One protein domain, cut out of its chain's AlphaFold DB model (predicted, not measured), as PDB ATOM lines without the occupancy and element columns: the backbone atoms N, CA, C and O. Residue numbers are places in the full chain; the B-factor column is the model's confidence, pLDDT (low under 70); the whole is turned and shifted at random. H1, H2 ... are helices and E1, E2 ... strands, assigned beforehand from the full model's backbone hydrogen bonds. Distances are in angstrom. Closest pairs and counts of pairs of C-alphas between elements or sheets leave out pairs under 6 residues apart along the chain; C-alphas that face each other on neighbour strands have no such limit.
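Overview. This is residues 657 to 714 and 778 to 863 of the 863 residues of the protein "SAT domain-containing protein" of Trypanosoma rangeli (UniProt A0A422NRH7). Three long helices, H1, H4 and H6, cross one another steeply or splay apart in one half of the body, while the other half holds helix H3 and two small two-stranded sheets, E1 with E4 and E2 with E3; the short helix H5 sits in the middle between the halves. Residues 657 to 664 and 857 to 863 stick out at one end of the long axis, short helix H2 lies at the other end, and a long link, residues 680 to 703, loops back from H1 to E1. The printed part has 144 residues with six named helices and four named strands, in the order H1 E1 H2 E2 E3 H3 E4 H4 H5 H6; both sheets are antiparallel, and the class is mostly helix. The whole is compact, with a radius of gyration of the C-alphas of 16.1 A, and it spans 51 by 34 by 26 A, only just elongated.

Along the chain. H1, residues 660 to 679, begins at C-alpha 660 (-66.858, 21.660, -24.871) and is 28.2 A from first to last C-alpha. E1 is residues 704 to 706, 6.7 A, and H2 is residues 707 to 714, 10.6 A. After the cut, E2 is residues 781 to 784, 10.1 A, and E3 is residues 792 to 795, 8.8 A. H3, residues 799 to 808, measures 14.2 A, and E4, residues 810 to 812, measures 7.0 A. H4, residues 814 to 827, is 20.2 A long and begins at C-alpha 814 (-47.449, 48.049, -39.955). H5 is residues 835 to 838, 5.1 A. H6, residues 842 to 859, is 26.1 A long and ends at C-alpha 859 (-50.989, 33.384, -9.404).

Arrangement. H1 touches H4 with residues 673 to 677 alone, at a steep tilt of 46 degrees, opposite ways; the closest C-alphas are those of Ile 676 and Arg 822, 6.8 A. H1 and H6 are close but not clearly touching, at a steep tilt of 64 degrees, opposite ways, with the C-alphas of Gly 669 and Met 846 closest at 7.2 A. H4 and H6 are only just apart, their closest C-alphas at 8.4 A. E1 and E4 are antiparallel neighbours at 148 degrees, with N 705 and O 811 within hydrogen-bond range at 3.0 A. E2 and E3 form an antiparallel hairpin at 145 degrees, with N 793 and O 783 at 2.8 A. The closest C-alphas of E3 and E4 are those of Leu 792 and Leu 812, 6.4 A. H3 touches H5, with the C-alphas of Tyr 804 and Leu 837 closest at 6.0 A. H4 and H5 only just touch, with 3 pairs of C-alphas within 8 A, the closest being Ala 816 and Leu 836 at 7.2 A. H2 touches no helix. In H1, H2, H3, H4 and H6 every O i to N i+4 pair is within hydrogen-bond range; H5 is too short for such a pair.

Size, cuts and confidence. The C-alphas farthest apart are those of Ser 714 and Glu 863, the chain's last residue, at 55.9 A. Residues 715 to 777 are not printed, and C-alphas 714 and 778 are 32.0 A apart across the cut. Of the links that are printed whole, H1 to E1 is long, with 24 residues. The mean pLDDT of the printed part is 70.4; 54 residues are under 70, among them 707 to 714, 778 to 809 and 858 to 863.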
ATOM      1  N   SER A 657     -58.237  19.228 -26.767       65.25
ATOM      2  CA  SER A 657     -59.276  18.307 -26.304       65.25
ATOM      3  C   SER A 657     -60.626  18.653 -26.952       65.25
ATOM      4  O   SER A 657     -60.950  19.839 -27.078       65.25
ATOM      5  N   PRO A 658     -61.428  17.651 -27.363       62.44
ATOM      6  CA  PRO A 658     -62.779  17.873 -27.871       62.44
ATOM      7  C   PRO A 658     -63.775  18.307 -26.782       62.44
ATOM      8  O   PRO A 658     -64.949  18.485 -27.089       62.44
ATOM      9  N   GLU A 659     -63.342  18.457 -25.527       70.88
ATOM     10  CA  GLU A 659     -64.167  18.965 -24.430       70.88
ATOM     11  C   GLU A 659     -64.762  20.348 -24.732       70.88
ATOM     12  O   GLU A 659     -64.054  21.300 -25.081       70.88
ATOM     13  N   ASP A 660     -66.074  20.473 -24.516       66.38
ATOM     14  CA  ASP A 660     -66.858  21.660 -24.871       66.38
ATOM     15  C   ASP A 660     -66.287  22.961 -24.280       66.38
ATOM     16  O   ASP A 660     -66.323  24.004 -24.935       66.38
ATOM     17  N   GLY A 661     -65.714  22.914 -23.071       75.06
ATOM     18  CA  GLY A 661     -65.091  24.074 -22.422       75.06
ATOM     19  C   GLY A 661     -63.847  24.588 -23.158       75.06
ATOM     20  O   GLY A 661     -63.735  25.789 -23.431       75.06
ATOM     21  N   VAL A 662     -62.943  23.682 -23.544       73.38
ATOM     22  CA  VAL A 662     -61.707  23.998 -24.284       73.38
ATOM     23  C   VAL A 662     -62.042  24.491 -25.693       73.38
ATOM     24  O   VAL A 662     -61.489  25.496 -26.161       73.38
ATOM     25  N   LEU A 663     -63.007  23.844 -26.352       75.50
ATOM     26  CA  LEU A 663     -63.499  24.251 -27.666       75.50
ATOM     27  C   LEU A 663     -64.136  25.650 -27.622       75.50
ATOM     28  O   LEU A 663     -63.776  26.514 -28.425       75.50
ATOM     29  N   CYS A 664     -65.024  25.916 -26.657       79.44
ATOM     30  CA  CYS A 664     -65.659  27.226 -26.490       79.44
ATOM     31  C   CYS A 664     -64.636  28.336 -26.201       79.44
ATOM     32  O   CYS A 664     -64.723  29.411 -26.800       79.44
ATOM     33  N   SER A 665     -63.637  28.081 -25.344       80.88
ATOM     34  CA  SER A 665     -62.551  29.037 -25.075       80.88
ATOM     35  C   SER A 665     -61.751  29.361 -26.345       80.88
ATOM     36  O   SER A 665     -61.554  30.533 -26.691       80.88
ATOM     37  N   THR A 666     -61.380  28.326 -27.106       80.38
ATOM     38  CA  THR A 666     -60.632  28.448 -28.367       80.38
ATOM     39  C   THR A 666     -61.414  29.260 -29.407       80.38
ATOM     40  O   THR A 666     -60.880  30.202 -30.001       80.38
ATOM     41  N   LEU A 667     -62.705  28.957 -29.590       84.25
ATOM     42  CA  LEU A 667     -63.591  29.688 -30.500       84.25
ATOM     43  C   LEU A 667     -63.792  31.148 -30.061       84.25
ATOM     44  O   LEU A 667     -63.766  32.045 -30.905       84.25
ATOM     45  N   ALA A 668     -63.912  31.417 -28.757       85.25
ATOM     46  CA  ALA A 668     -63.980  32.777 -28.222       85.25
ATOM     47  C   ALA A 668     -62.662  33.555 -28.422       85.25
ATOM     48  O   ALA A 668     -62.681  34.763 -28.671       85.25
ATOM     49  N   GLY A 669     -61.503  32.893 -28.344       85.81
ATOM     50  CA  GLY A 669     -60.207  33.458 -28.746       85.81
ATOM     51  C   GLY A 669     -60.181  33.852 -30.225       85.81
ATOM     52  O   GLY A 669     -59.940  35.015 -30.556       85.81
ATOM     53  N   CYS A 670     -60.558  32.928 -31.110       86.69
ATOM     54  CA  CYS A 670     -60.642  33.168 -32.554       86.69
ATOM     55  C   CYS A 670     -61.641  34.283 -32.914       86.69
ATOM     56  O   CYS A 670     -61.383  35.088 -33.810       86.69
ATOM     57  N   ALA A 671     -62.774  34.371 -32.210       86.94
ATOM     58  CA  ALA A 671     -63.753  35.442 -32.379       86.94
ATOM     59  C   ALA A 671     -63.183  36.814 -31.977       86.94
ATOM     60  O   ALA A 671     -63.348  37.780 -32.719       86.94
ATOM     61  N   ARG A 672     -62.452  36.902 -30.857       88.25
ATOM     62  CA  ARG A 672     -61.763  38.136 -30.426       88.25
ATOM     63  C   ARG A 672     -60.717  38.589 -31.449       88.25
ATOM     64  O   ARG A 672     -60.729  39.753 -31.848       88.25
ATOM     65  N   ILE A 673     -59.880  37.671 -31.933       88.62
ATOM     66  CA  ILE A 673     -58.865  37.949 -32.964       88.62
ATOM     67  C   ILE A 673     -59.519  38.438 -34.266       88.62
ATOM     68  O   ILE A 673     -59.118  39.467 -34.809       88.62
ATOM     69  N   ASN A 674     -60.593  37.778 -34.713       88.00
ATOM     70  CA  ASN A 674     -61.387  38.221 -35.862       88.00
ATOM     71  C   ASN A 674     -61.950  39.638 -35.691       88.00
ATOM     72  O   ASN A 674     -61.875  40.434 -36.625       88.00
ATOM     73  N   THR A 675     -62.481  39.978 -34.514       87.62
ATOM     74  CA  THR A 675     -63.008  41.322 -34.222       87.62
ATOM     75  C   THR A 675     -61.912  42.386 -34.320       87.62
ATOM     76  O   THR A 675     -62.116  43.423 -34.956       87.62
ATOM     77  N   ILE A 676     -60.717  42.114 -33.778       87.75
ATOM     78  CA  ILE A 676     -59.552  43.004 -33.900       87.75
ATOM     79  C   ILE A 676     -59.196  43.199 -35.381       87.75
ATOM     80  O   ILE A 676     -59.179  44.335 -35.858       87.75
ATOM     81  N   MET A 677     -59.008  42.113 -36.137       84.88
ATOM     82  CA  MET A 677     -58.659  42.167 -37.563       84.88
ATOM     83  C   MET A 677     -59.716  42.881 -38.414       84.88
ATOM     84  O   MET A 677     -59.376  43.610 -39.348       84.88
ATOM     85  N   GLN A 678     -61.004  42.724 -38.109       83.62
ATOM     86  CA  GLN A 678     -62.078  43.430 -38.811       83.62
ATOM     87  C   GLN A 678     -62.058  44.936 -38.504       83.62
ATOM     88  O   GLN A 678     -62.172  45.731 -39.436       83.62
ATOM     89  N   SER A 679     -61.804  45.323 -37.246       83.75
ATOM     90  CA  SER A 679     -61.718  46.727 -36.794       83.75
ATOM     91  C   SER A 679     -60.506  47.514 -37.319       83.75
ATOM     92  O   SER A 679     -60.461  48.742 -37.211       83.75
ATOM     93  N   MET A 680     -59.483  46.827 -37.830       82.31
ATOM     94  CA  MET A 680     -58.237  47.437 -38.297       82.31
ATOM     95  C   MET A 680     -58.272  47.772 -39.792       82.31
ATOM     96  O   MET A 680     -58.833  47.030 -40.599       82.31
ATOM     97  N   GLN A 681     -57.586  48.843 -40.184       76.62
ATOM     98  CA  GLN A 681     -57.269  49.156 -41.580       76.62
ATOM     99  C   GLN A 681     -55.745  49.219 -41.723       76.62
ATOM    100  O   GLN A 681     -55.092  49.915 -40.949       76.62
ATOM    101  N   TRP A 682     -55.181  48.474 -42.676       80.12
ATOM    102  CA  TRP A 682     -53.744  48.464 -42.962       80.12
ATOM    103  C   TRP A 682     -53.473  48.157 -44.441       80.12
ATOM    104  O   TRP A 682     -54.327  47.614 -45.147       80.12
ATOM    105  N   GLU A 683     -52.288  48.537 -44.911       61.84
ATOM    106  CA  GLU A 683     -51.821  48.280 -46.276       61.84
ATOM    107  C   GLU A 683     -51.597  46.776 -46.491       61.84
ATOM    108  O   GLU A 683     -51.049  46.099 -45.630       61.84
ATOM    109  N   GLY A 684     -52.050  46.238 -47.625       63.31
ATOM    110  CA  GLY A 684     -51.966  44.799 -47.909       63.31
ATOM    111  C   GLY A 684     -53.053  43.930 -47.258       63.31
ATOM    112  O   GLY A 684     -53.093  42.736 -47.539       63.31
ATOM    113  N   LYS A 685     -53.975  44.498 -46.460       73.38
ATOM    114  CA  LYS A 685     -55.094  43.753 -45.848       73.38
ATOM    115  C   LYS A 685     -55.880  42.936 -46.898       73.38
ATOM    116  O   LYS A 685     -56.475  43.534 -47.803       73.38
ATOM    117  N   PRO A 686     -55.985  41.599 -46.758       70.12
ATOM    118  CA  PRO A 686     -56.832  40.785 -47.624       70.12
ATOM    119  C   PRO A 686     -58.299  41.240 -47.598       70.12
ATOM    120  O   PRO A 686     -58.850  41.556 -46.541       70.12
ATOM    121  N   ARG A 687     -58.981  41.199 -48.753       65.38
ATOM    122  CA  ARG A 687     -60.404  41.600 -48.879       65.38
ATOM    123  C   ARG A 687     -61.353  40.813 -47.963       65.38
ATOM    124  O   ARG A 687     -62.460  41.273 -47.702       65.38
ATOM    125  N   GLN A 688     -60.922  39.646 -47.487       65.12
ATOM    126  CA  GLN A 688     -61.605  38.815 -46.496       65.12
ATOM    127  C   GLN A 688     -60.629  38.408 -45.376       65.12
ATOM    128  O   GLN A 688     -60.493  37.229 -45.073       65.12
ATOM    129  N   ALA A 689     -59.914  39.371 -44.781       65.56
ATOM    130  CA  ALA A 689     -59.016  39.126 -43.647       65.56
ATOM    131  C   ALA A 689     -59.796  38.626 -42.412       65.56
ATOM    132  O   ALA A 689     -60.250  39.413 -41.578       65.56
ATOM    133  N   ARG A 690     -59.973  37.306 -42.334       77.12
ATOM    134  CA  ARG A 690     -60.672  36.572 -41.281       77.12
ATOM    135  C   ARG A 690     -59.934  35.256 -41.040       77.12
ATOM    136  O   ARG A 690     -59.520  34.602 -41.989       77.12
ATOM    137  N   VAL A 691     -59.839  34.858 -39.780       78.38
ATOM    138  CA  VAL A 691     -59.495  33.497 -39.372       78.38
ATOM    139  C   VAL A 691     -60.553  32.525 -39.892       78.38
ATOM    140  O   VAL A 691     -61.732  32.643 -39.540       78.38
ATOM    141  N   LEU A 692     -60.105  31.561 -40.690       76.44
ATOM    142  CA  LEU A 692     -60.877  30.413 -41.170       76.44
ATOM    143  C   LEU A 692     -60.388  29.096 -40.546       76.44
ATOM    144  O   LEU A 692     -61.201  28.209 -40.315       76.44
ATOM    145  N   ASP A 693     -59.091  28.998 -40.242       75.75
ATOM    146  CA  ASP A 693     -58.439  27.835 -39.631       75.75
ATOM    147  C   ASP A 693     -57.331  28.301 -38.660       75.75
ATOM    148  O   ASP A 693     -56.741  29.370 -38.838       75.75
ATOM    149  N   LEU A 694     -57.040  27.497 -37.636       74.31
ATOM    150  CA  LEU A 694     -55.907  27.658 -36.720       74.31
ATOM    151  C   LEU A 694     -54.558  27.457 -37.433       74.31
ATOM    152  O   LEU A 694     -53.552  28.025 -37.007       74.31
ATOM    153  N   THR A 695     -54.530  26.699 -38.534       73.38
ATOM    154  CA  THR A 695     -53.316  26.515 -39.351       73.38
ATOM    155  C   THR A 695     -52.902  27.765 -40.140       73.38
ATOM    156  O   THR A 695     -51.779  27.808 -40.640       73.38
ATOM    157  N   MET A 696     -53.761  28.791 -40.241       77.62
ATOM    158  CA  MET A 696     -53.491  29.987 -41.047       77.62
ATOM    159  C   MET A 696     -52.226  30.734 -40.611       77.62
ATOM    160  O   MET A 696     -52.009  30.988 -39.421       77.62
ATOM    161  N   ASN A 697     -51.442  31.157 -41.604       80.25
ATOM    162  CA  ASN A 697     -50.198  31.889 -41.408       80.25
ATOM    163  C   ASN A 697     -50.462  33.398 -41.307       80.25
ATOM    164  O   ASN A 697     -51.309  33.946 -42.016       80.25
ATOM    165  N   PHE A 698     -49.662  34.120 -40.520       83.81
ATOM    166  CA  PHE A 698     -49.738  35.589 -40.497       83.81
ATOM    167  C   PHE A 698     -49.221  36.259 -41.786       83.81
ATOM    168  O   PHE A 698     -49.521  37.434 -42.018       83.81
ATOM    169  N   VAL A 699     -48.530  35.511 -42.657       80.38
ATOM    170  CA  VAL A 699     -48.205  35.929 -44.036       80.38
ATOM    171  C   VAL A 699     -49.475  36.015 -44.893       80.38
ATOM    172  O   VAL A 699     -49.749  37.063 -45.468       80.38
ATOM    173  N   ASP A 700     -50.325  34.980 -44.888       80.19
ATOM    174  CA  ASP A 700     -51.579  34.942 -45.672       80.19
ATOM    175  C   ASP A 700     -52.576  36.035 -45.250       80.19
ATOM    176  O   ASP A 700     -53.425  36.481 -46.024       80.19
ATOM    177  N   LEU A 701     -52.469  36.477 -43.995       78.69
ATOM    178  CA  LEU A 701     -53.259  37.566 -43.429       78.69
ATOM    179  C   LEU A 701     -52.695  38.960 -43.748       78.69
ATOM    180  O   LEU A 701     -53.314  39.956 -43.373       78.69
ATOM    181  N   GLY A 702     -51.553  39.054 -44.435       76.69
ATOM    182  CA  GLY A 702     -50.883  40.320 -44.740       76.69
ATOM    183  C   GLY A 702     -50.389  41.050 -43.489       76.69
ATOM    184  O   GLY A 702     -50.397  42.280 -43.460       76.69
ATOM    185  N   LEU A 703     -50.040  40.311 -42.428       81.38
ATOM    186  CA  LEU A 703     -49.428  40.847 -41.207       81.38
ATOM    187  C   LEU A 703     -47.903  40.635 -41.203       81.38
ATOM    188  O   LEU A 703     -47.176  41.498 -40.708       81.38
ATOM    189  N   LEU A 704     -47.417  39.563 -41.827       82.25
ATOM    190  CA  LEU A 704     -46.004  39.331 -42.148       82.25
ATOM    191  C   LEU A 704     -45.777  39.382 -43.668       82.25
ATOM    192  O   LEU A 704     -46.702  39.122 -44.433       82.25
ATOM    193  N   VAL A 705     -44.549  39.674 -44.106       77.75
ATOM    194  CA  VAL A 705     -44.134  39.606 -45.524       77.75
ATOM    195  C   VAL A 705     -42.937  38.676 -45.660       77.75
ATOM    196  O   VAL A 705     -41.951  38.856 -44.947       77.75
ATOM    197  N   SER A 706     -42.982  37.712 -46.584       72.94
ATOM    198  CA  SER A 706     -41.844  36.814 -46.812       72.94
ATOM    199  C   SER A 706     -40.721  37.493 -47.611       72.94
ATOM    200  O   SER A 706     -40.964  38.290 -48.524       72.94
ATOM    201  N   ALA A 707     -39.463  37.139 -47.331       65.75
ATOM    202  CA  ALA A 707     -38.315  37.645 -48.095       65.75
ATOM    203  C   ALA A 707     -38.361  37.244 -49.587       65.75
ATOM    204  O   ALA A 707     -37.827  37.937 -50.460       65.75
ATOM    205  N   GLU A 708     -39.033  36.136 -49.910       60.38
ATOM    206  CA  GLU A 708     -39.241  35.711 -51.293       60.38
ATOM    207  C   GLU A 708     -40.194  36.634 -52.058       60.38
ATOM    208  O   GLU A 708     -39.928  36.965 -53.212       60.38
ATOM    209  N   GLU A 709     -41.291  37.078 -51.445       58.59
ATOM    210  CA  GLU A 709     -42.204  38.048 -52.063       58.59
ATOM    211  C   GLU A 709     -41.522  39.404 -52.252       58.59
ATOM    212  O   GLU A 709     -41.690  40.041 -53.291       58.59
ATOM    213  N   LEU A 710     -40.664  39.797 -51.308       55.72
ATOM    214  CA  LEU A 710     -39.813  40.985 -51.397       55.72
ATOM    215  C   LEU A 710     -38.818  40.932 -52.570       55.72
ATOM    216  O   LEU A 710     -38.666  41.915 -53.308       55.72
ATOM    217  N   SER A 711     -38.171  39.785 -52.799       50.34
ATOM    218  CA  SER A 711     -37.276  39.614 -53.955       50.34
ATOM    219  C   SER A 711     -38.041  39.581 -55.289       50.34
ATOM    220  O   SER A 711     -37.580  40.153 -56.275       50.34
ATOM    221  N   LYS A 712     -39.257  39.016 -55.316       45.50
ATOM    222  CA  LYS A 712     -40.147  39.033 -56.493       45.50
ATOM    223  C   LYS A 712     -40.687  40.444 -56.789       45.50
ATOM    224  O   LYS A 712     -40.708  40.854 -57.949       45.50
ATOM    225  N   ALA A 713     -41.062  41.217 -55.769       44.69
ATOM    226  CA  ALA A 713     -41.573  42.584 -55.915       44.69
ATOM    227  C   ALA A 713     -40.501  43.574 -56.409       44.69
ATOM    228  O   ALA A 713     -40.782  44.420 -57.258       44.69
ATOM    229  N   SER A 714     -39.255  43.433 -55.941       40.38
ATOM    230  CA  SER A 714     -38.122  44.255 -56.401       40.38
ATOM    231  C   SER A 714     -37.630  43.917 -57.819       40.38
ATOM    232  O   SER A 714     -36.914  44.720 -58.417       40.38
ATOM    233  N   LYS A 778     -39.076  47.921 -23.920       39.69
ATOM    234  CA  LYS A 778     -38.060  48.682 -24.662       39.69
ATOM    235  C   LYS A 778     -38.752  49.518 -25.743       39.69
ATOM    236  O   LYS A 778     -39.620  49.028 -26.463       39.69
ATOM    237  N   HIS A 779     -38.402  50.799 -25.833       38.06
ATOM    238  CA  HIS A 779     -38.999  51.716 -26.803       38.06
ATOM    239  C   HIS A 779     -38.629  51.306 -28.237       38.06
ATOM    240  O   HIS A 779     -37.453  51.202 -28.573       38.06
ATOM    241  N   TYR A 780     -39.636  51.107 -29.090       45.06
ATOM    242  CA  TYR A 780     -39.457  50.760 -30.501       45.06
ATOM    243  C   TYR A 780     -39.798  51.964 -31.386       45.06
ATOM    244  O   TYR A 780     -40.948  52.411 -31.391       45.06
ATOM    245  N   ILE A 781     -38.846  52.456 -32.184       45.22
ATOM    246  CA  ILE A 781     -39.160  53.396 -33.269       45.22
ATOM    247  C   ILE A 781     -39.545  52.569 -34.496       45.22
ATOM    248  O   ILE A 781     -38.828  51.650 -34.886       45.22
ATOM    249  N   THR A 782     -40.684  52.878 -35.111       52.28
ATOM    250  CA  THR A 782     -41.114  52.246 -36.364       52.28
ATOM    251  C   THR A 782     -40.966  53.242 -37.506       52.28
ATOM    252  O   THR A 782     -41.618  54.285 -37.516       52.28
ATOM    253  N   LEU A 783     -40.096  52.933 -38.467       46.59
ATOM    254  CA  LEU A 783     -39.888  53.732 -39.673       46.59
ATOM    255  C   LEU A 783     -40.324  52.924 -40.905       46.59
ATOM    256  O   LEU A 783     -40.152  51.709 -40.924       46.59
ATOM    257  N   PRO A 784     -40.901  53.548 -41.945       50.16
ATOM    258  CA  PRO A 784     -41.139  52.857 -43.206       50.16
ATOM    259  C   PRO A 784     -39.804  52.558 -43.900       50.16
ATOM    260  O   PRO A 784     -38.969  53.452 -44.032       50.16
ATOM    261  N   HIS A 785     -39.622  51.321 -44.370       50.28
ATOM    262  CA  HIS A 785     -38.383  50.888 -45.015       50.28
ATOM    263  C   HIS A 785     -38.109  51.701 -46.293       50.28
ATOM    264  O   HIS A 785     -38.925  51.700 -47.220       50.28
ATOM    265  N   GLU A 786     -36.936  52.352 -46.385       43.22
ATOM    266  CA  GLU A 786     -36.617  53.404 -47.380       43.22
ATOM    267  C   GLU A 786     -36.927  53.037 -48.846       43.22
ATOM    268  O   GLU A 786     -37.161  53.914 -49.679       43.22
ATOM    269  N   LYS A 787     -36.887  51.744 -49.188       43.62
ATOM    270  CA  LYS A 787     -37.050  51.241 -50.565       43.62
ATOM    271  C   LYS A 787     -38.392  50.555 -50.839       43.62
ATOM    272  O   LYS A 787     -38.631  50.179 -51.984       43.62
ATOM    273  N   LEU A 788     -39.220  50.312 -49.819       49.19
ATOM    274  CA  LEU A 788     -40.363  49.391 -49.890       49.19
ATOM    275  C   LEU A 788     -41.559  49.917 -49.073       49.19
ATOM    276  O   LEU A 788     -41.622  49.676 -47.866       49.19
ATOM    277  N   PRO A 789     -42.528  50.609 -49.703       43.19
ATOM    278  CA  PRO A 789     -43.734  51.056 -49.012       43.19
ATOM    279  C   PRO A 789     -44.581  49.844 -48.587       43.19
ATOM    280  O   PRO A 789     -45.101  49.120 -49.435       43.19
ATOM    281  N   GLY A 790     -44.676  49.618 -47.273       50.06
ATOM    282  CA  GLY A 790     -45.458  48.543 -46.644       50.06
ATOM    283  C   GLY A 790     -44.691  47.742 -45.578       50.06
ATOM    284  O   GLY A 790     -45.306  47.211 -44.650       50.06
ATOM    285  N   VAL A 791     -43.355  47.704 -45.661       51.78
ATOM    286  CA  VAL A 791     -42.477  47.103 -44.636       51.78
ATOM    287  C   VAL A 791     -42.048  48.176 -43.634       51.78
ATOM    288  O   VAL A 791     -41.777  49.316 -44.022       51.78
ATOM    289  N   LEU A 792     -41.996  47.822 -42.347       54.94
ATOM    290  CA  LEU A 792     -41.451  48.688 -41.303       54.94
ATOM    291  C   LEU A 792     -40.056  48.222 -40.893       54.94
ATOM    292  O   LEU A 792     -39.895  47.094 -40.440       54.94
ATOM    293  N   ASP A 793     -39.091  49.133 -40.939       49.84
ATOM    294  CA  ASP A 793     -37.865  48.995 -40.167       49.84
ATOM    295  C   ASP A 793     -38.164  49.364 -38.707       49.84
ATOM    296  O   ASP A 793     -38.460  50.521 -38.377       49.84
ATOM    297  N   ILE A 794     -38.090  48.379 -37.810       51.81
ATOM    298  CA  ILE A 794     -38.207  48.610 -36.366       51.81
ATOM    299  C   ILE A 794     -36.833  49.021 -35.822       51.81
ATOM    300  O   ILE A 794     -36.067  48.213 -35.294       51.81
ATOM    301  N   TYR A 795     -36.510  50.304 -35.963       45.00
ATOM    302  CA  TYR A 795     -35.290  50.905 -35.432       45.00
ATOM    303  C   TYR A 795     -35.368  51.102 -33.910       45.00
ATOM    304  O   TYR A 795     -35.608  52.205 -33.433       45.00
ATOM    305  N   TYR A 796     -35.106  50.042 -33.143       37.12
ATOM    306  CA  TYR A 796     -34.163  50.121 -32.015       37.12
ATOM    307  C   TYR A 796     -33.708  48.715 -31.583       37.12
ATOM    308  O   TYR A 796     -34.477  47.939 -31.025       37.12
ATOM    309  N   GLU A 797     -32.448  48.405 -31.900       44.72
ATOM    310  CA  GLU A 797     -31.524  47.468 -31.230       44.72
ATOM    311  C   GLU A 797     -32.108  46.315 -30.381       44.72
ATOM    312  O   GLU A 797     -31.723  46.110 -29.231       44.72
ATOM    313  N   SER A 798     -32.973  45.481 -30.964       47.09
ATOM    314  CA  SER A 798     -33.265  44.153 -30.416       47.09
ATOM    315  C   SER A 798     -32.685  43.073 -31.332       47.09
ATOM    316  O   SER A 798     -33.290  42.764 -32.366       47.09
ATOM    317  N   PRO A 799     -31.531  42.470 -30.972       54.66
ATOM    318  CA  PRO A 799     -30.970  41.325 -31.686       54.66
ATOM    319  C   PRO A 799     -31.983  40.190 -31.878       54.66
ATOM    320  O   PRO A 799     -31.980  39.554 -32.926       54.66
ATOM    321  N   ALA A 800     -32.901  40.002 -30.921       54.56
ATOM    322  CA  ALA A 800     -33.964  39.002 -30.986       54.56
ATOM    323  C   ALA A 800     -34.930  39.220 -32.166       54.56
ATOM    324  O   ALA A 800     -35.303  38.254 -32.822       54.56
ATOM    325  N   ILE A 801     -35.303  40.465 -32.499       62.38
ATOM    326  CA  ILE A 801     -36.197  40.717 -33.649       62.38
ATOM    327  C   ILE A 801     -35.495  40.306 -34.941       62.38
ATOM    328  O   ILE A 801     -36.029  39.508 -35.702       62.38
ATOM    329  N   ARG A 802     -34.259  40.775 -35.141       58.81
ATOM    330  CA  ARG A 802     -33.461  40.445 -36.328       58.81
ATOM    331  C   ARG A 802     -33.163  38.944 -36.434       58.81
ATOM    332  O   ARG A 802     -33.156  38.406 -37.538       58.81
ATOM    333  N   TYR A 803     -32.953  38.278 -35.300       60.09
ATOM    334  CA  TYR A 803     -32.830  36.825 -35.205       60.09
ATOM    335  C   TYR A 803     -34.111  36.124 -35.685       60.09
ATOM    336  O   TYR A 803     -34.037  35.289 -36.585       60.09
ATOM    337  N   TYR A 804     -35.287  36.508 -35.178       66.00
ATOM    338  CA  TYR A 804     -36.557  35.907 -35.597       66.00
ATOM    339  C   TYR A 804     -36.935  36.232 -37.050       66.00
ATOM    340  O   TYR A 804     -37.486  35.368 -37.732       66.00
ATOM    341  N   GLU A 805     -36.618  37.425 -37.561       66.50
ATOM    342  CA  GLU A 805     -36.821  37.769 -38.977       66.50
ATOM    343  C   GLU A 805     -35.945  36.909 -39.898       66.50
ATOM    344  O   GLU A 805     -36.426  36.414 -40.920       66.50
ATOM    345  N   MET A 806     -34.689  36.653 -39.507       61.09
ATOM    346  CA  MET A 806     -33.804  35.707 -40.194       61.09
ATOM    347  C   MET A 806     -34.335  34.267 -40.117       61.09
ATOM    348  O   MET A 806     -34.467  33.621 -41.154       61.09
ATOM    349  N   GLN A 807     -34.684  33.779 -38.922       62.38
ATOM    350  CA  GLN A 807     -35.156  32.406 -38.685       62.38
ATOM    351  C   GLN A 807     -36.486  32.108 -39.398       62.38
ATOM    352  O   GLN A 807     -36.700  31.018 -39.927       62.38
ATOM    353  N   CYS A 808     -37.404  33.079 -39.437       63.97
ATOM    354  CA  CYS A 808     -38.685  32.931 -40.125       63.97
ATOM    355  C   CYS A 808     -38.641  33.330 -41.605       63.97
ATOM    356  O   CYS A 808     -39.610  33.062 -42.316       63.97
ATOM    357  N   ASN A 809     -37.552  33.954 -42.069       68.88
ATOM    358  CA  ASN A 809     -37.417  34.554 -43.400       68.88
ATOM    359  C   ASN A 809     -38.585  35.510 -43.748       68.88
ATOM    360  O   ASN A 809     -39.066  35.557 -44.887       68.88
ATOM    361  N   CYS A 810     -39.082  36.224 -42.732       72.06
ATOM    362  CA  CYS A 810     -40.286  37.055 -42.766       72.06
ATOM    363  C   CYS A 810     -40.068  38.357 -41.987       72.06
ATOM    364  O   CYS A 810     -39.416  38.346 -40.951       72.06
ATOM    365  N   PHE A 811     -40.686  39.443 -42.447       77.12
ATOM    366  CA  PHE A 811     -40.590  40.781 -41.857       77.12
ATOM    367  C   PHE A 811     -41.942  41.257 -41.321       77.12
ATOM    368  O   PHE A 811     -43.000  40.872 -41.833       77.12
ATOM    369  N   LEU A 812     -41.912  42.125 -40.308       76.94
ATOM    370  CA  LEU A 812     -43.112  42.699 -39.693       76.94
ATOM    371  C   LEU A 812     -43.717  43.825 -40.553       76.94
ATOM    372  O   LEU A 812     -43.030  44.752 -40.987       76.94
ATOM    373  N   THR A 813     -45.037  43.795 -40.758       77.75
ATOM    374  CA  THR A 813     -45.764  44.925 -41.370       77.75
ATOM    375  C   THR A 813     -46.232  45.935 -40.320       77.75
ATOM    376  O   THR A 813     -46.348  45.641 -39.129       77.75
ATOM    377  N   ARG A 814     -46.667  47.113 -40.781       72.94
ATOM    378  CA  ARG A 814     -47.449  48.049 -39.955       72.94
ATOM    379  C   ARG A 814     -48.758  47.448 -39.430       72.94
ATOM    380  O   ARG A 814     -49.206  47.826 -38.349       72.94
ATOM    381  N   GLY A 815     -49.344  46.501 -40.165       77.94
ATOM    382  CA  GLY A 815     -50.492  45.721 -39.712       77.94
ATOM    383  C   GLY A 815     -50.158  44.885 -38.476       77.94
ATOM    384  O   GLY A 815     -50.903  44.931 -37.503       77.94
ATOM    385  N   ALA A 816     -49.019  44.183 -38.469       82.75
ATOM    386  CA  ALA A 816     -48.581  43.369 -37.333       82.75
ATOM    387  C   ALA A 816     -48.431  44.179 -36.037       82.75
ATOM    388  O   ALA A 816     -48.980  43.783 -35.013       82.75
ATOM    389  N   VAL A 817     -47.743  45.326 -36.091       81.56
ATOM    390  CA  VAL A 817     -47.498  46.187 -34.915       81.56
ATOM    391  C   VAL A 817     -48.809  46.678 -34.285       81.56
ATOM    392  O   VAL A 817     -48.974  46.648 -33.068       81.56
ATOM    393  N   GLU A 818     -49.769  47.114 -35.104       82.12
ATOM    394  CA  GLU A 818     -51.081  47.559 -34.613       82.12
ATOM    395  C   GLU A 818     -51.947  46.374 -34.142       82.12
ATOM    396  O   GLU A 818     -52.708  46.512 -33.181       82.12
ATOM    397  N   PHE A 819     -51.807  45.193 -34.758       87.25
ATOM    398  CA  PHE A 819     -52.507  43.976 -34.343       87.25
ATOM    399  C   PHE A 819     -52.056  43.509 -32.956       87.25
ATOM    400  O   PHE A 819     -52.907  43.321 -32.086       87.25
ATOM    401  N   THR A 820     -50.746  43.368 -32.715       85.38
ATOM    402  CA  THR A 820     -50.234  42.944 -31.401       85.38
ATOM    403  C   THR A 820     -50.570  43.966 -30.321       85.38
ATOM    404  O   THR A 820     -50.994  43.575 -29.237       85.38
ATOM    405  N   ARG A 821     -50.501  45.269 -30.629       84.25
ATOM    406  CA  ARG A 821     -50.926  46.339 -29.716       84.25
ATOM    407  C   ARG A 821     -52.398  46.210 -29.317       84.25
ATOM    408  O   ARG A 821     -52.713  46.267 -28.130       84.25
ATOM    409  N   ARG A 822     -53.313  46.031 -30.279       87.12
ATOM    410  CA  ARG A 822     -54.747  45.847 -29.978       87.12
ATOM    411  C   ARG A 822     -55.006  44.550 -29.223       87.12
ATOM    412  O   ARG A 822     -55.778  44.560 -28.271       87.12
ATOM    413  N   LEU A 823     -54.342  43.461 -29.604       88.25
ATOM    414  CA  LEU A 823     -54.453  42.182 -28.911       88.25
ATOM    415  C   LEU A 823     -53.983  42.296 -27.456       88.25
ATOM    416  O   LEU A 823     -54.701  41.857 -26.566       88.25
ATOM    417  N   SER A 824     -52.853  42.966 -27.216       85.62
ATOM    418  CA  SER A 824     -52.312  43.254 -25.884       85.62
ATOM    419  C   SER A 824     -53.299  44.037 -25.010       85.62
ATOM    420  O   SER A 824     -53.553  43.652 -23.870       85.62
ATOM    421  N   LEU A 825     -53.941  45.075 -25.562       85.31
ATOM    422  CA  LEU A 825     -54.995  45.830 -24.870       85.31
ATOM    423  C   LEU A 825     -56.244  44.979 -24.577       85.31
ATOM    424  O   LEU A 825     -56.859  45.137 -23.527       85.31
ATOM    425  N   CYS A 826     -56.625  44.072 -25.483       84.56
ATOM    426  CA  CYS A 826     -57.794  43.205 -25.311       84.56
ATOM    427  C   CYS A 826     -57.572  42.037 -24.336       84.56
ATOM    428  O   CYS A 826     -58.538  41.572 -23.734       84.56
ATOM    429  N   THR A 827     -56.344  41.531 -24.196       81.44
ATOM    430  CA  THR A 827     -56.015  40.408 -23.296       81.44
ATOM    431  C   THR A 827     -55.438  40.864 -21.956       81.44
ATOM    432  O   THR A 827     -55.478  40.118 -20.975       81.44
ATOM    433  N   GLY A 828     -54.897  42.085 -21.893       80.31
ATOM    434  CA  GLY A 828     -54.120  42.569 -20.754       80.31
ATOM    435  C   GLY A 828     -52.780  41.844 -20.587       80.31
ATOM    436  O   GLY A 828     -52.266  41.793 -19.473       80.31
ATOM    437  N   ILE A 829     -52.252  41.246 -21.661       80.56
ATOM    438  CA  ILE A 829     -50.931  40.603 -21.722       80.56
ATOM    439  C   ILE A 829     -50.018  41.510 -22.548       80.56
ATOM    440  O   ILE A 829     -50.430  41.978 -23.609       80.56
ATOM    441  N   ALA A 830     -48.786  41.761 -22.107       78.69
ATOM    442  CA  ALA A 830     -47.806  42.496 -22.905       78.69
ATOM    443  C   ALA A 830     -47.360  41.639 -24.105       78.69
ATOM    444  O   ALA A 830     -46.675  40.636 -23.930       78.69
ATOM    445  N   LEU A 831     -47.774  42.018 -25.319       80.69
ATOM    446  CA  LEU A 831     -47.443  41.299 -26.556       80.69
ATOM    447  C   LEU A 831     -46.629  42.222 -27.480       80.69
ATOM    448  O   LEU A 831     -47.220  43.047 -28.188       80.69
ATOM    449  N   PRO A 832     -45.285  42.149 -27.462       78.81
ATOM    450  CA  PRO A 832     -44.450  42.967 -28.335       78.81
ATOM    451  C   PRO A 832     -44.669  42.607 -29.821       78.81
ATOM    452  O   PRO A 832     -45.115  41.505 -30.140       78.81
ATOM    453  N   PRO A 833     -44.341  43.492 -30.783       71.38
ATOM    454  CA  PRO A 833     -44.605  43.236 -32.206       71.38
ATOM    455  C   PRO A 833     -43.987  41.943 -32.755       71.38
ATOM    456  O   PRO A 833     -44.586  41.280 -33.599       71.38
ATOM    457  N   HIS A 834     -42.822  41.547 -32.234       77.00
ATOM    458  CA  HIS A 834     -42.133  40.324 -32.643       77.00
ATOM    459  C   HIS A 834     -42.828  39.031 -32.190       77.00
ATOM    460  O   HIS A 834     -42.463  37.964 -32.678       77.00
ATOM    461  N   THR A 835     -43.870  39.095 -31.351       81.38
ATOM    462  CA  THR A 835     -44.688  37.921 -31.011       81.38
ATOM    463  C   THR A 835     -45.250  37.227 -32.252       81.38
ATOM    464  O   THR A 835     -45.337  36.009 -32.242       81.38
ATOM    465  N   LEU A 836     -45.566  37.936 -33.347       82.25
ATOM    466  CA  LEU A 836     -46.028  37.278 -34.583       82.25
ATOM    467  C   LEU A 836     -44.915  36.565 -35.366       82.25
ATOM    468  O   LEU A 836     -45.217  35.712 -36.192       82.25
ATOM    469  N   LEU A 837     -43.642  36.897 -35.124       75.31
ATOM    470  CA  LEU A 837     -42.519  36.137 -35.679       75.31
ATOM    471  C   LEU A 837     -42.292  34.857 -34.864       75.31
ATOM    472  O   LEU A 837     -42.095  33.797 -35.446       75.31
ATOM    473  N   MET A 838     -42.393  34.938 -33.530       75.25
ATOM    474  CA  MET A 838     -42.330  33.757 -32.654       75.25
ATOM    475  C   MET A 838     -43.526  32.817 -32.883       75.25
ATOM    476  O   MET A 838     -43.359  31.607 -32.993       75.25
ATOM    477  N   CYS A 839     -44.728  33.384 -33.002       79.62
ATOM    478  CA  CYS A 839     -45.990  32.693 -33.252       79.62
ATOM    479  C   CYS A 839     -46.466  32.964 -34.696       79.62
ATOM    480  O   CYS A 839     -47.343  33.805 -34.891       79.62
ATOM    481  N   PRO A 840     -45.905  32.295 -35.721       73.44
ATOM    482  CA  PRO A 840     -46.159  32.564 -37.144       73.44
ATOM    483  C   PRO A 840     -47.527  32.070 -37.644       73.44
ATOM    484  O   PRO A 840     -47.963  32.459 -38.731       73.44
ATOM    485  N   THR A 841     -48.199  31.212 -36.869       79.62
ATOM    486  CA  THR A 841     -49.536  30.665 -37.151       79.62
ATOM    487  C   THR A 841     -50.511  31.053 -36.052       79.62
ATOM    488  O   THR A 841     -50.119  31.246 -34.895       79.62
ATOM    489  N   LEU A 842     -51.804  31.089 -36.371       83.69
ATOM    490  CA  LEU A 842     -52.817  31.370 -35.358       83.69
ATOM    491  C   LEU A 842     -52.812  30.347 -34.210       83.69
ATOM    492  O   LEU A 842     -52.989  30.742 -33.060       83.69
ATOM    493  N   LEU A 843     -52.579  29.064 -34.501       82.31
ATOM    494  CA  LEU A 843     -52.469  28.005 -33.494       82.31
ATOM    495  C   LEU A 843     -51.406  28.336 -32.438       82.31
ATOM    496  O   LEU A 843     -51.725  28.365 -31.252       82.31
ATOM    497  N   SER A 844     -50.193  28.692 -32.873       80.06
ATOM    498  CA  SER A 844     -49.088  29.040 -31.967       80.06
ATOM    499  C   SER A 844     -49.354  30.313 -31.149       80.06
ATOM    500  O   SER A 844     -48.925  30.412 -30.003       80.06
ATOM    501  N   LEU A 845     -50.111  31.277 -31.694       86.19
ATOM    502  CA  LEU A 845     -50.569  32.448 -30.936       86.19
ATOM    503  C   LEU A 845     -51.637  32.073 -29.895       86.19
ATOM    504  O   LEU A 845     -51.619  32.597 -28.785       86.19
ATOM    505  N   MET A 846     -52.565  31.178 -30.236       85.75
ATOM    506  CA  MET A 846     -53.585  30.695 -29.303       85.75
ATOM    507  C   MET A 846     -52.957  29.897 -28.152       85.75
ATOM    508  O   MET A 846     -53.293  30.142 -27.001       85.75
ATOM    509  N   GLU A 847     -51.999  29.012 -28.436       85.00
ATOM    510  CA  GLU A 847     -51.247  28.260 -27.417       85.00
ATOM    511  C   GLU A 847     -50.473  29.185 -26.466       85.00
ATOM    512  O   GLU A 847     -50.511  28.993 -25.248       85.00
ATOM    513  N   LEU A 848     -49.846  30.243 -26.992       86.88
ATOM    514  CA  LEU A 848     -49.200  31.275 -26.178       86.88
ATOM    515  C   LEU A 848     -50.197  31.971 -25.233       86.88
ATOM    516  O   LEU A 848     -49.918  32.135 -24.045       86.88
ATOM    517  N   LEU A 849     -51.368  32.368 -25.745       86.56
ATOM    518  CA  LEU A 849     -52.414  33.020 -24.948       86.56
ATOM    519  C   LEU A 849     -52.964  32.103 -23.847       86.56
ATOM    520  O   LEU A 849     -53.157  32.565 -22.722       86.56
ATOM    521  N   ASP A 850     -53.170  30.820 -24.145       85.25
ATOM    522  CA  ASP A 850     -53.631  29.832 -23.164       85.25
ATOM    523  C   ASP A 850     -52.564  29.568 -22.086       85.25
ATOM    524  O   ASP A 850     -52.891  29.454 -20.906       85.25
ATOM    525  N   THR A 851     -51.276  29.584 -22.457       87.31
ATOM    526  CA  THR A 851     -50.151  29.474 -21.508       87.31
ATOM    527  C   THR A 851     -50.115  30.656 -20.538       87.31
ATOM    528  O   THR A 851     -50.030  30.462 -19.325       87.31
ATOM    529  N   TYR A 852     -50.260  31.889 -21.037       86.50
ATOM    530  CA  TYR A 852     -50.368  33.068 -20.173       86.50
ATOM    531  C   TYR A 852     -51.623  33.045 -19.294       86.50
ATOM    532  O   TYR A 852     -51.564  33.482 -18.143       86.50
ATOM    533  N   ALA A 853     -52.754  32.546 -19.802       84.12
ATOM    534  CA  ALA A 853     -53.966  32.393 -19.005       84.12
ATOM    535  C   ALA A 853     -53.745  31.405 -17.850       84.12
ATOM    536  O   ALA A 853     -54.024  31.751 -16.704       84.12
ATOM    537  N   PHE A 854     -53.174  30.229 -18.127       86.31
ATOM    538  CA  PHE A 854     -52.829  29.216 -17.128       86.31
ATOM    539  C   PHE A 854     -51.924  29.776 -16.016       86.31
ATOM    540  O   PHE A 854     -52.292  29.726 -14.839       86.31
ATOM    541  N   LEU A 855     -50.795  30.393 -16.384       84.62
ATOM    542  CA  LEU A 855     -49.851  30.985 -15.426       84.62
ATOM    543  C   LEU A 855     -50.502  32.100 -14.585       84.62
ATOM    544  O   LEU A 855     -50.328  32.158 -13.368       84.62
ATOM    545  N   ARG A 856     -51.337  32.948 -15.200       81.25
ATOM    546  CA  ARG A 856     -52.062  34.019 -14.494       81.25
ATOM    547  C   ARG A 856     -53.163  33.496 -13.568       81.25
ATOM    548  O   ARG A 856     -53.457  34.139 -12.563       81.25
ATOM    549  N   HIS A 857     -53.795  32.371 -13.901       71.19
ATOM    550  CA  HIS A 857     -54.776  31.735 -13.025       71.19
ATOM    551  C   HIS A 857     -54.107  31.128 -11.791       71.19
ATOM    552  O   HIS A 857     -54.620  31.342 -10.696       71.19
ATOM    553  N   LYS A 858     -52.942  30.479 -11.935       60.38
ATOM    554  CA  LYS A 858     -52.145  29.985 -10.798       60.38
ATOM    555  C   LYS A 858     -51.846  31.102  -9.789       60.38
ATOM    556  O   LYS A 858     -52.188  30.963  -8.620       60.38
ATOM    557  N   ALA A 859     -51.324  32.239 -10.258       55.53
ATOM    558  CA  ALA A 859     -50.989  33.384  -9.404       55.53
ATOM    559  C   ALA A 859     -52.173  33.932  -8.573       55.53
ATOM    560  O   ALA A 859     -51.953  34.528  -7.530       55.53
ATOM    561  N   ARG A 860     -53.424  33.713  -9.008       45.31
ATOM    562  CA  ARG A 860     -54.650  34.155  -8.310       45.31
ATOM    563  C   ARG A 860     -55.239  33.140  -7.328       45.31
ATOM    564  O   ARG A 860     -56.215  33.465  -6.662       45.31
ATOM    565  N   TYR A 861     -54.715  31.917  -7.285       39.53
ATOM    566  CA  TYR A 861     -55.056  30.921  -6.261       39.53
ATOM    567  C   TYR A 861     -54.015  30.879  -5.125       39.53
ATOM    568  O   TYR A 861     -54.207  30.154  -4.153       39.53
ATOM    569  N   GLU A 862     -52.927  31.649  -5.249       39.00
ATOM    570  CA  GLU A 862     -51.858  31.813  -4.248       39.00
ATOM    571  C   GLU A 862     -51.883  33.217  -3.574       39.00
ATOM    572  O   GLU A 862     -51.064  33.497  -2.688       39.00
ATOM    573  N   GLU A 863     -52.841  34.072  -3.973       32.03
ATOM    574  CA  GLU A 863     -53.257  35.341  -3.331       32.03
ATOM    575  C   GLU A 863     -54.469  35.134  -2.403       32.03
ATOM    576  O   GLU A 863     -54.401  35.651  -1.262       32.03
TER     577      GLU A 863